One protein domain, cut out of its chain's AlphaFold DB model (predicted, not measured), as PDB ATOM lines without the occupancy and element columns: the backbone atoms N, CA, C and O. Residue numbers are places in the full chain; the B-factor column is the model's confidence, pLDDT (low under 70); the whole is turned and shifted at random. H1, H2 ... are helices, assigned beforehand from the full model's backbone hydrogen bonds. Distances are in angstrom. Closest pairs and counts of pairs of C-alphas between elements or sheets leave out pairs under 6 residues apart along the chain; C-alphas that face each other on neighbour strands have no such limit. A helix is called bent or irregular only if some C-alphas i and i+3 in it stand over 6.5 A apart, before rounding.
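What this domain is: This is residues 2 to 77 of the 232 residues of the protein "Ubiquitin carboxyl-terminal hydrolase" of Plasmodium cynomolgi (strain B) (UniProt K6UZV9). Four helices stand in a ring, each touching the next: H2 and H3 form a hairpin side by side, and H1 and H4, also side by side, are slanted against it. The hairpin's long link, residues 30 to 42, loops at one end of the longest axis. The printed part has 76 residues, with H1, H2, H3 and H4 in that order and no named strand: all helix. It is compact but elongated, with a radius of gyration of the C-alphas of 12.2 A and spans of 38 by 23 by 20 A.

How they stand to each other: Begin with H2, residues 15 to 29, which touches H3, residues 43 to 57, opposite ways at a shallow tilt of 10 degrees; their closest C-alphas, Val 22 and Leu 50, are 6.8 A apart. Look next at H1, residues 2 to 11, which touches H2 at a steep tilt of 53 degrees, opposite ways, closest at the C-alphas of Leu 9 and Ala 15, 5.2 A. H4, residues 62 to 75, touches H1 at a shallow tilt of 12 degrees, opposite ways, closest at the C-alphas of Ile 8 and Ile 68, 6.3 A. H4 touches H3 at a steep tilt of 48 degrees, opposite ways, with residues 65 to 69 alone against residues 51 to 55 alone; the closest C-alphas, Gly 51 and Met 69, are 6.9 A apart. H2 and H4 are apart; H1 and H3 are only just apart, closest 8.1 A. Every O i to N i+4 pair is within hydrogen-bond range in H2 and H3, against 5 of 6 in H1 and 8 of 10 in H4.

Where its parts are: Find C-alpha 15 at (469.565, 439.632, 395.404); from there H2 runs 20.7 A to Ala 29. H3 runs 21.0 A from Cys 43. H1 begins at C-alpha 2, (471.047, 429.528, 393.562), runs 15.4 A and is irregular: C-alphas 8 and 11 are 7.8 A apart. H4 runs 20.4 A to C-alpha 75 at (472.953, 426.958, 404.115) and is only just irregular: C-alphas 63 and 66 are 7.0 A apart.

The domain as a whole: The C-alphas farthest apart, Asn 36 and Lys 61, are 38.8 A apart. The printed part has no cut; the links H1 to H2 and H3 to H4 are tight, and H2 to H3 is long. Mean pLDDT of the printed part is 83.9, with residues 33 to 40 and 76 to 77 under 70.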
ATOM      1  N   LYS A   2     471.484 428.163 393.950       79.31
ATOM      2  CA  LYS A   2     471.047 429.528 393.562       79.31
ATOM      3  C   LYS A   2     469.749 429.974 394.258       79.31
ATOM      4  O   LYS A   2     469.643 431.127 394.662       79.31
ATOM      5  N   LYS A   3     468.774 429.065 394.400       85.00
ATOM      6  CA  LYS A   3     467.496 429.345 395.075       85.00
ATOM      7  C   LYS A   3     467.688 429.619 396.573       85.00
ATOM      8  O   LYS A   3     467.130 430.598 397.058       85.00
ATOM      9  N   GLU A   4     468.508 428.829 397.281       88.56
ATOM     10  CA  GLU A   4     468.801 429.091 398.700       88.56
ATOM     11  C   GLU A   4     469.555 430.418 398.873       88.56
ATOM     12  O   GLU A   4     469.162 431.237 399.699       88.56
ATOM     13  N   LEU A   5     470.571 430.687 398.039       89.94
ATOM     14  CA  LEU A   5     471.328 431.945 398.084       89.94
ATOM     15  C   LEU A   5     470.438 433.172 397.870       89.94
ATOM     16  O   LEU A   5     470.577 434.148 398.598       89.94
ATOM     17  N   LYS A   6     469.492 433.125 396.922       89.50
ATOM     18  CA  LYS A   6     468.533 434.220 396.709       89.50
ATOM     19  C   LYS A   6     467.712 434.509 397.969       89.50
ATOM     20  O   LYS A   6     467.497 435.670 398.303       89.50
ATOM     21  N   SER A   7     467.264 433.462 398.666       90.62
ATOM     22  CA  SER A   7     466.498 433.601 399.908       90.62
ATOM     23  C   SER A   7     467.333 434.231 401.026       90.62
ATOM     24  O   SER A   7     466.844 435.106 401.738       90.62
ATOM     25  N   ILE A   8     468.596 433.816 401.161       91.38
ATOM     26  CA  ILE A   8     469.539 434.365 402.149       91.38
ATOM     27  C   ILE A   8     469.847 435.841 401.844       91.38
ATOM     28  O   ILE A   8     469.853 436.683 402.736       91.38
ATOM     29  N   LEU A   9     470.031 436.177 400.565       91.88
ATOM     30  CA  LEU A   9     470.411 437.508 400.086       91.88
ATOM     31  C   LEU A   9     469.215 438.443 399.840       91.88
ATOM     32  O   LEU A   9     469.370 439.474 399.191       91.88
ATOM     33  N   LYS A  10     468.015 438.132 400.349       91.12
ATOM     34  CA  LYS A  10     466.795 438.937 400.120       91.12
ATOM     35  C   LYS A  10     466.903 440.398 400.591       91.12
ATOM     36  O   LYS A  10     466.227 441.283 400.071       91.12
ATOM     37  N   GLU A  11     467.762 440.654 401.577       89.75
ATOM     38  CA  GLU A  11     468.035 441.995 402.107       89.75
ATOM     39  C   GLU A  11     469.090 442.753 401.276       89.75
ATOM     40  O   GLU A  11     469.386 443.909 401.572       89.75
ATOM     41  N   CYS A  12     469.646 442.148 400.222       88.88
ATOM     42  CA  CYS A  12     470.504 442.832 399.258       88.88
ATOM     43  C   CYS A  12     469.673 443.582 398.203       88.88
ATOM     44  O   CYS A  12     468.546 443.198 397.884       88.88
ATOM     45  N   THR A  13     470.214 444.669 397.654       88.56
ATOM     46  CA  THR A  13     469.565 445.479 396.605       88.56
ATOM     47  C   THR A  13     469.347 444.696 395.307       88.56
ATOM     48  O   THR A  13     468.275 444.803 394.726       88.56
ATOM     49  N   ASN A  14     470.296 443.837 394.914       88.38
ATOM     50  CA  ASN A  14     470.244 443.026 393.690       88.38
ATOM     51  C   ASN A  14     470.340 441.517 393.978       88.38
ATOM     52  O   ASN A  14     471.164 440.815 393.393       88.38
ATOM     53  N   ALA A  15     469.491 441.003 394.877       90.81
ATOM     54  CA  ALA A  15     469.565 439.632 395.404       90.81
ATOM     55  C   ALA A  15     469.775 438.534 394.338       90.81
ATOM     56  O   ALA A  15     470.570 437.619 394.543       90.81
ATOM     57  N   ASP A  16     469.101 438.629 393.185       91.38
ATOM     58  CA  ASP A  16     469.240 437.667 392.083       91.38
ATOM     59  C   ASP A  16     470.621 437.676 391.427       91.38
ATOM     60  O   ASP A  16     471.159 436.612 391.106       91.38
ATOM     61  N   GLN A  17     471.183 438.863 391.205       91.94
ATOM     62  CA  GLN A  17     472.509 439.022 390.621       91.94
ATOM     63  C   GLN A  17     473.580 438.634 391.641       91.94
ATOM     64  O   GLN A  17     474.442 437.814 391.334       91.94
ATOM     65  N   THR A  18     473.464 439.116 392.883       92.44
ATOM     66  CA  THR A  18     474.378 438.763 393.975       92.44
ATOM     67  C   THR A  18     474.413 437.246 394.193       92.44
ATOM     68  O   THR A  18     475.488 436.660 394.284       92.44
ATOM     69  N   ALA A  19     473.262 436.561 394.183       92.19
ATOM     70  CA  ALA A  19     473.210 435.102 394.306       92.19
ATOM     71  C   ALA A  19     473.912 434.374 393.144       92.19
ATOM     72  O   ALA A  19     474.531 433.329 393.355       92.19
ATOM     73  N   GLN A  20     473.829 434.905 391.918       91.44
ATOM     74  CA  GLN A  20     474.537 434.351 390.757       91.44
ATOM     75  C   GLN A  20     476.046 434.543 390.866       91.44
ATOM     76  O   GLN A  20     476.797 433.598 390.618       91.44
ATOM     77  N   GLU A  21     476.483 435.738 391.260       91.12
ATOM     78  CA  GLU A  21     477.894 436.056 391.466       91.12
ATOM     79  C   GLU A  21     478.496 435.165 392.552       91.12
ATOM     80  O   GLU A  21     479.501 434.501 392.296       91.12
ATOM     81  N   VAL A  22     477.836 435.047 393.711       90.31
ATOM     82  CA  VAL A  22     478.264 434.171 394.814       90.31
ATOM     83  C   VAL A  22     478.345 432.711 394.369       90.31
ATOM     84  O   VAL A  22     479.366 432.062 394.600       90.31
ATOM     85  N   ALA A  23     477.326 432.192 393.673       88.62
ATOM     86  CA  ALA A  23     477.346 430.818 393.171       88.62
ATOM     87  C   ALA A  23     478.506 430.575 392.188       88.62
ATOM     88  O   ALA A  23     479.181 429.547 392.267       88.62
ATOM     89  N   LYS A  24     478.770 431.529 391.285       86.00
ATOM     90  CA  LYS A  24     479.871 431.452 390.317       86.00
ATOM     91  C   LYS A  24     481.232 431.511 391.012       86.00
ATOM     92  O   LYS A  24     482.079 430.661 390.740       86.00
ATOM     93  N   GLY A  25     481.430 432.463 391.924       84.81
ATOM     94  CA  GLY A  25     482.665 432.608 392.697       84.81
ATOM     95  C   GLY A  25     482.966 431.368 393.534       84.81
ATOM     96  O   GLY A  25     484.079 430.845 393.488       84.81
ATOM     97  N   TRP A  26     481.950 430.816 394.204       84.38
ATOM     98  CA  TRP A  26     482.076 429.562 394.943       84.38
ATOM     99  C   TRP A  26     482.463 428.394 394.032       84.38
ATOM    100  O   TRP A  26     483.369 427.618 394.338       84.38
ATOM    101  N   CYS A  27     481.815 428.273 392.877       82.19
ATOM    102  CA  CYS A  27     482.113 427.201 391.941       82.19
ATOM    103  C   CYS A  27     483.556 427.259 391.406       82.19
ATOM    104  O   CYS A  27     484.188 426.210 391.239       82.19
ATOM    105  N   ILE A  28     484.085 428.471 391.188       79.44
ATOM    106  CA  ILE A  28     485.486 428.715 390.817       79.44
ATOM    107  C   ILE A  28     486.420 428.320 391.966       79.44
ATOM    108  O   ILE A  28     487.343 427.541 391.739       79.44
ATOM    109  N   ALA A  29     486.158 428.788 393.191       78.56
ATOM    110  CA  ALA A  29     486.988 428.485 394.361       78.56
ATOM    111  C   ALA A  29     487.107 426.972 394.632       78.56
ATOM    112  O   ALA A  29     488.150 426.497 395.071       78.56
ATOM    113  N   ASN A  30     486.074 426.193 394.292       75.88
ATOM    114  CA  ASN A  30     486.055 424.738 394.482       75.88
ATOM    115  C   ASN A  30     486.469 423.928 393.250       75.88
ATOM    116  O   ASN A  30     486.372 422.701 393.277       75.88
ATOM    117  N   GLY A  31     486.851 424.577 392.147       72.19
ATOM    118  CA  GLY A  31     487.222 423.888 390.909       72.19
ATOM    119  C   GLY A  31     486.102 423.040 390.289       72.19
ATOM    120  O   GLY A  31     486.386 422.131 389.515       72.19
ATOM    121  N   LYS A  32     484.830 423.306 390.620       71.00
ATOM    122  CA  LYS A  32     483.672 422.515 390.152       71.00
ATOM    123  C   LYS A  32     483.078 423.003 388.829       71.00
ATOM    124  O   LYS A  32     482.263 422.300 388.248       71.00
ATOM    125  N   CYS A  33     483.475 424.182 388.344       69.25
ATOM    126  CA  CYS A  33     482.929 424.793 387.123       69.25
ATOM    127  C   CYS A  33     483.787 424.578 385.862       69.25
ATOM    128  O   CYS A  33     483.771 425.413 384.962       69.25
ATOM    129  N   GLY A  34     484.537 423.474 385.776       57.53
ATOM    130  CA  GLY A  34     485.105 422.973 384.512       57.53
ATOM    131  C   GLY A  34     486.182 423.829 383.832       57.53
ATOM    132  O   GLY A  34     486.724 423.414 382.815       57.53
ATOM    133  N   GLN A  35     486.547 424.990 384.371       56.97
ATOM    134  CA  GLN A  35     487.725 425.721 383.913       56.97
ATOM    135  C   GLN A  35     488.945 425.147 384.627       56.97
ATOM    136  O   GLN A  35     488.932 425.073 385.857       56.97
ATOM    137  N   ASN A  36     489.947 424.713 383.845       53.56
ATOM    138  CA  ASN A  36     491.295 424.302 384.265       53.56
ATOM    139  C   ASN A  36     491.611 424.835 385.654       53.56
ATOM    140  O   ASN A  36     491.568 426.057 385.787       53.56
ATOM    141  N   LYS A  37     491.879 423.951 386.635       51.59
ATOM    142  CA  LYS A  37     492.244 424.278 388.029       51.59
ATOM    143  C   LYS A  37     493.130 425.529 388.050       51.59
ATOM    144  O   LYS A  37     494.354 425.432 388.016       51.59
ATOM    145  N   ARG A  38     492.527 426.719 388.083       54.22
ATOM    146  CA  ARG A  38     493.250 427.945 388.381       54.22
ATOM    147  C   ARG A  38     493.668 427.718 389.815       54.22
ATOM    148  O   ARG A  38     492.807 427.407 390.638       54.22
ATOM    149  N   SER A  39     494.980 427.731 390.041       55.97
ATOM    150  CA  SER A  39     495.619 427.606 391.352       55.97
ATOM    151  C   SER A  39     494.686 428.155 392.429       55.97
ATOM    152  O   SER A  39     494.311 429.327 392.354       55.97
ATOM    153  N   GLY A  40     494.221 427.260 393.305       60.03
ATOM    154  CA  GLY A  40     493.016 427.444 394.108       60.03
ATOM    155  C   GLY A  40     492.963 428.807 394.784       60.03
ATOM    156  O   GLY A  40     493.915 429.210 395.451       60.03
ATOM    157  N   ILE A  41     491.845 429.510 394.601       73.81
ATOM    158  CA  ILE A  41     491.510 430.668 395.431       73.81
ATOM    159  C   ILE A  41     491.475 430.152 396.871       73.81
ATOM    160  O   ILE A  41     490.660 429.287 397.190       73.81
ATOM    161  N   ASP A  42     492.392 430.637 397.711       82.31
ATOM    162  CA  ASP A  42     492.429 430.245 399.118       82.31
ATOM    163  C   ASP A  42     491.161 430.728 399.846       82.31
ATOM    164  O   ASP A  42     490.477 431.663 399.415       82.31
ATOM    165  N   CYS A  43     490.824 430.082 400.961       83.69
ATOM    166  CA  CYS A  43     489.597 430.400 401.687       83.69
ATOM    167  C   CYS A  43     489.554 431.816 402.235       83.69
ATOM    168  O   CYS A  43     488.479 432.407 402.289       83.69
ATOM    169  N   PHE A  44     490.712 432.387 402.562       87.81
ATOM    170  CA  PHE A  44     490.800 433.776 402.981       87.81
ATOM    171  C   PHE A  44     490.364 434.701 401.840       87.81
ATOM    172  O   PHE A  44     489.513 435.568 402.019       87.81
ATOM    173  N   THR A  45     490.884 434.464 400.637       89.12
ATOM    174  CA  THR A  45     490.599 435.249 399.433       89.12
ATOM    175  C   THR A  45     489.121 435.150 399.095       89.12
ATOM    176  O   THR A  45     488.481 436.166 398.833       89.12
ATOM    177  N   PHE A  46     488.559 433.940 399.155       89.12
ATOM    178  CA  PHE A  46     487.133 433.737 398.945       89.12
ATOM    179  C   PHE A  46     486.286 434.449 400.009       89.12
ATOM    180  O   PHE A  46     485.328 435.128 399.654       89.12
ATOM    181  N   TYR A  47     486.645 434.350 401.291       92.06
ATOM    182  CA  TYR A  47     485.911 434.984 402.386       92.06
ATOM    183  C   TYR A  47     485.866 436.506 402.261       92.06
ATOM    184  O   TYR A  47     484.788 437.094 402.361       92.06
ATOM    185  N   TYR A  48     487.009 437.145 401.999       94.06
ATOM    186  CA  TYR A  48     487.062 438.597 401.836       94.06
ATOM    187  C   TYR A  48     486.349 439.057 400.564       94.06
ATOM    188  O   TYR A  48     485.621 440.046 400.597       94.06
ATOM    189  N   TRP A  49     486.476 438.313 399.462       94.12
ATOM    190  CA  TRP A  49     485.721 438.594 398.241       94.12
ATOM    191  C   TRP A  49     484.205 438.484 398.466       94.12
ATOM    192  O   TRP A  49     483.463 439.404 398.127       94.12
ATOM    193  N   LEU A  50     483.747 437.394 399.090       93.94
ATOM    194  CA  LEU A  50     482.334 437.156 399.385       93.94
ATOM    195  C   LEU A  50     481.773 438.254 400.286       93.94
ATOM    196  O   LEU A  50     480.737 438.843 399.979       93.94
ATOM    197  N   GLY A  51     482.466 438.552 401.385       94.56
ATOM    198  CA  GLY A  51     482.024 439.584 402.307       94.56
ATOM    199  C   GLY A  51     482.036 440.977 401.677       94.56
ATOM    200  O   GLY A  51     481.158 441.770 402.000       94.56
ATOM    201  N   ASN A  52     482.931 441.271 400.722       95.38
ATOM    202  CA  ASN A  52     482.876 442.524 399.966       95.38
ATOM    203  C   ASN A  52     481.593 442.621 399.131       95.38
ATOM    204  O   ASN A  52     480.848 443.589 399.269       95.38
ATOM    205  N   ILE A  53     481.297 441.579 398.346       94.25
ATOM    206  CA  ILE A  53     480.082 441.498 397.522       94.25
ATOM    207  C   ILE A  53     478.825 441.668 398.383       94.25
ATOM    208  O   ILE A  53     477.945 442.468 398.054       94.25
ATOM    209  N   VAL A  54     478.745 440.961 399.515       93.94
ATOM    210  CA  VAL A  54     477.622 441.090 400.454       93.94
ATOM    211  C   VAL A  54     477.570 442.501 401.037       93.94
ATOM    212  O   VAL A  54     476.513 443.120 401.043       93.94
ATOM    213  N   SER A  55     478.696 443.045 401.494       93.44
ATOM    214  CA  SER A  55     478.771 444.373 402.104       93.44
ATOM    215  C   SER A  55     478.331 445.488 401.146       93.44
ATOM    216  O   SER A  55     477.639 446.411 401.579       93.44
ATOM    217  N   GLU A  56     478.716 445.428 399.873       91.62
ATOM    218  CA  GLU A  56     478.356 446.427 398.857       91.62
ATOM    219  C   GLU A  56     476.869 446.382 398.494       91.62
ATOM    220  O   GLU A  56     476.261 447.426 398.269       91.62
ATOM    221  N   ASN A  57     476.269 445.190 398.491       90.69
ATOM    222  CA  ASN A  57     474.876 445.002 398.086       90.69
ATOM    223  C   ASN A  57     473.889 444.992 399.262       90.69
ATOM    224  O   ASN A  57     472.682 445.086 399.046       90.69
ATOM    225  N   LEU A  58     474.357 444.852 400.504       90.12
ATOM    226  CA  LEU A  58     473.502 444.855 401.689       90.12
ATOM    227  C   LEU A  58     472.900 446.247 401.913       90.12
ATOM    228  O   LEU A  58     473.639 447.229 402.041       90.12
ATOM    229  N   LYS A  59     471.565 446.299 402.027       81.94
ATOM    230  CA  LYS A  59     470.796 447.494 402.419       81.94
ATOM    231  C   LYS A  59     471.259 448.026 403.788       81.94
ATOM    232  O   LYS A  59     472.065 447.404 404.473       81.94
ATOM    233  N   GLU A  60     470.746 449.175 404.222       75.44
ATOM    234  CA  GLU A  60     471.252 449.953 405.376       75.44
ATOM    235  C   GLU A  60     471.402 449.196 406.716       75.44
ATOM    236  O   GLU A  60     472.115 449.652 407.610       75.44
ATOM    237  N   LYS A  61     470.799 448.011 406.860       78.00
ATOM    238  CA  LYS A  61     470.865 447.158 408.053       78.00
ATOM    239  C   LYS A  61     472.228 446.463 408.207       78.00
ATOM    240  O   LYS A  61     472.360 445.257 407.997       78.00
ATOM    241  N   LYS A  62     473.242 447.225 408.624       72.88
ATOM    242  CA  LYS A  62     474.620 446.764 408.902       72.88
ATOM    243  C   LYS A  62     474.683 445.544 409.833       72.88
ATOM    244  O   LYS A  62     475.501 444.655 409.606       72.88
ATOM    245  N   GLU A  63     473.766 445.460 410.795       78.06
ATOM    246  CA  GLU A  63     473.666 444.362 411.769       78.06
ATOM    247  C   GLU A  63     473.327 442.997 411.148       78.06
ATOM    248  O   GLU A  63     473.558 441.955 411.758       78.06
ATOM    249  N   LEU A  64     472.795 442.967 409.921       88.44
ATOM    250  CA  LEU A  64     472.462 441.711 409.244       88.44
ATOM    251  C   LEU A  64     473.662 441.051 408.566       88.44
ATOM    252  O   LEU A  64     473.554 439.902 408.141       88.44
ATOM    253  N   PHE A  65     474.795 441.747 408.462       93.25
ATOM    254  CA  PHE A  65     475.951 441.266 407.712       93.25
ATOM    255  C   PHE A  65     476.467 439.913 408.216       93.25
ATOM    256  O   PHE A  65     476.598 438.981 407.425       93.25
ATOM    257  N   SER A  66     476.697 439.783 409.525       92.62
ATOM    258  CA  SER A  66     477.194 438.542 410.140       92.62
ATOM    259  C   SER A  66     476.230 437.375 409.929       92.62
ATOM    260  O   SER A  66     476.652 436.279 409.571       92.62
ATOM    261  N   ASN A  67     474.926 437.620 410.081       92.56
ATOM    262  CA  ASN A  67     473.893 436.611 409.867       92.56
ATOM    263  C   ASN A  67     473.874 436.135 408.410       92.56
ATOM    264  O   ASN A  67     473.857 434.933 408.169       92.56
ATOM    265  N   ILE A  68     473.944 437.058 407.447       93.00
ATOM    266  CA  ILE A  68     473.960 436.723 406.020       93.00
ATOM    267  C   ILE A  68     475.219 435.932 405.662       93.00
ATOM    268  O   ILE A  68     475.116 434.904 404.998       93.00
ATOM    269  N   MET A  69     476.397 436.372 406.116       93.38
ATOM    270  CA  MET A  69     477.650 435.643 405.893       93.38
ATOM    271  C   MET A  69     477.555 434.218 406.441       93.38
ATOM    272  O   MET A  69     477.756 433.259 405.693       93.38
ATOM    273  N   ARG A  70     477.141 434.074 407.705       91.38
ATOM    274  CA  ARG A  70     476.946 432.776 408.353       91.38
ATOM    275  C   ARG A  70     475.968 431.891 407.583       91.38
ATOM    276  O   ARG A  70     476.246 430.711 407.378       91.38
ATOM    277  N   ASP A  71     474.844 432.438 407.131       91.06
ATOM    278  CA  ASP A  71     473.826 431.680 406.404       91.06
ATOM    279  C   ASP A  71     474.317 431.241 405.018       91.06
ATOM    280  O   ASP A  71     474.010 430.129 404.587       91.06
ATOM    281  N   ILE A  72     475.132 432.048 404.326       90.56
ATOM    282  CA  ILE A  72     475.778 431.635 403.070       90.56
ATOM    283  C   ILE A  72     476.715 430.447 403.318       90.56
ATOM    284  O   ILE A  72     476.652 429.461 402.576       90.56
ATOM    285  N   TYR A  73     477.545 430.504 404.364       87.81
ATOM    286  CA  TYR A  73     478.438 429.397 404.722       87.81
ATOM    287  C   TYR A  73     477.658 428.148 405.152       87.81
ATOM    288  O   TYR A  73     477.921 427.066 404.635       87.81
ATOM    289  N   ASN A  74     476.647 428.265 406.007       85.50
ATOM    290  CA  ASN A  74     475.931 427.098 406.530       85.50
ATOM    291  C   ASN A  74     474.937 426.502 405.522       85.50
ATOM    292  O   ASN A  74     474.909 425.293 405.307       85.50
ATOM    293  N   ASN A  75     474.143 427.356 404.875       80.69
ATOM    294  CA  ASN A  75     472.953 426.958 404.115       80.69
ATOM    295  C   ASN A  75     473.100 427.208 402.608       80.69
ATOM    296  O   ASN A  75     472.456 426.546 401.798       80.69
ATOM    297  N   GLY A  76     473.980 428.127 402.200       68.44
ATOM    298  CA  GLY A  76     474.256 428.427 400.791       68.44
ATOM    299  C   GLY A  76     475.050 427.341 400.052       68.44
ATOM    300  O   GLY A  76     475.356 427.500 398.872       68.44
ATOM    301  N   GLY A  77     475.401 426.236 400.722       68.81
ATOM    302  CA  GLY A  77     476.206 425.148 400.152       68.81
ATOM    303  C   GLY A  77     477.690 425.496 399.981       68.81
ATOM    304  O   GLY A  77     478.397 424.814 399.232       68.81
TER     305      GLY A  77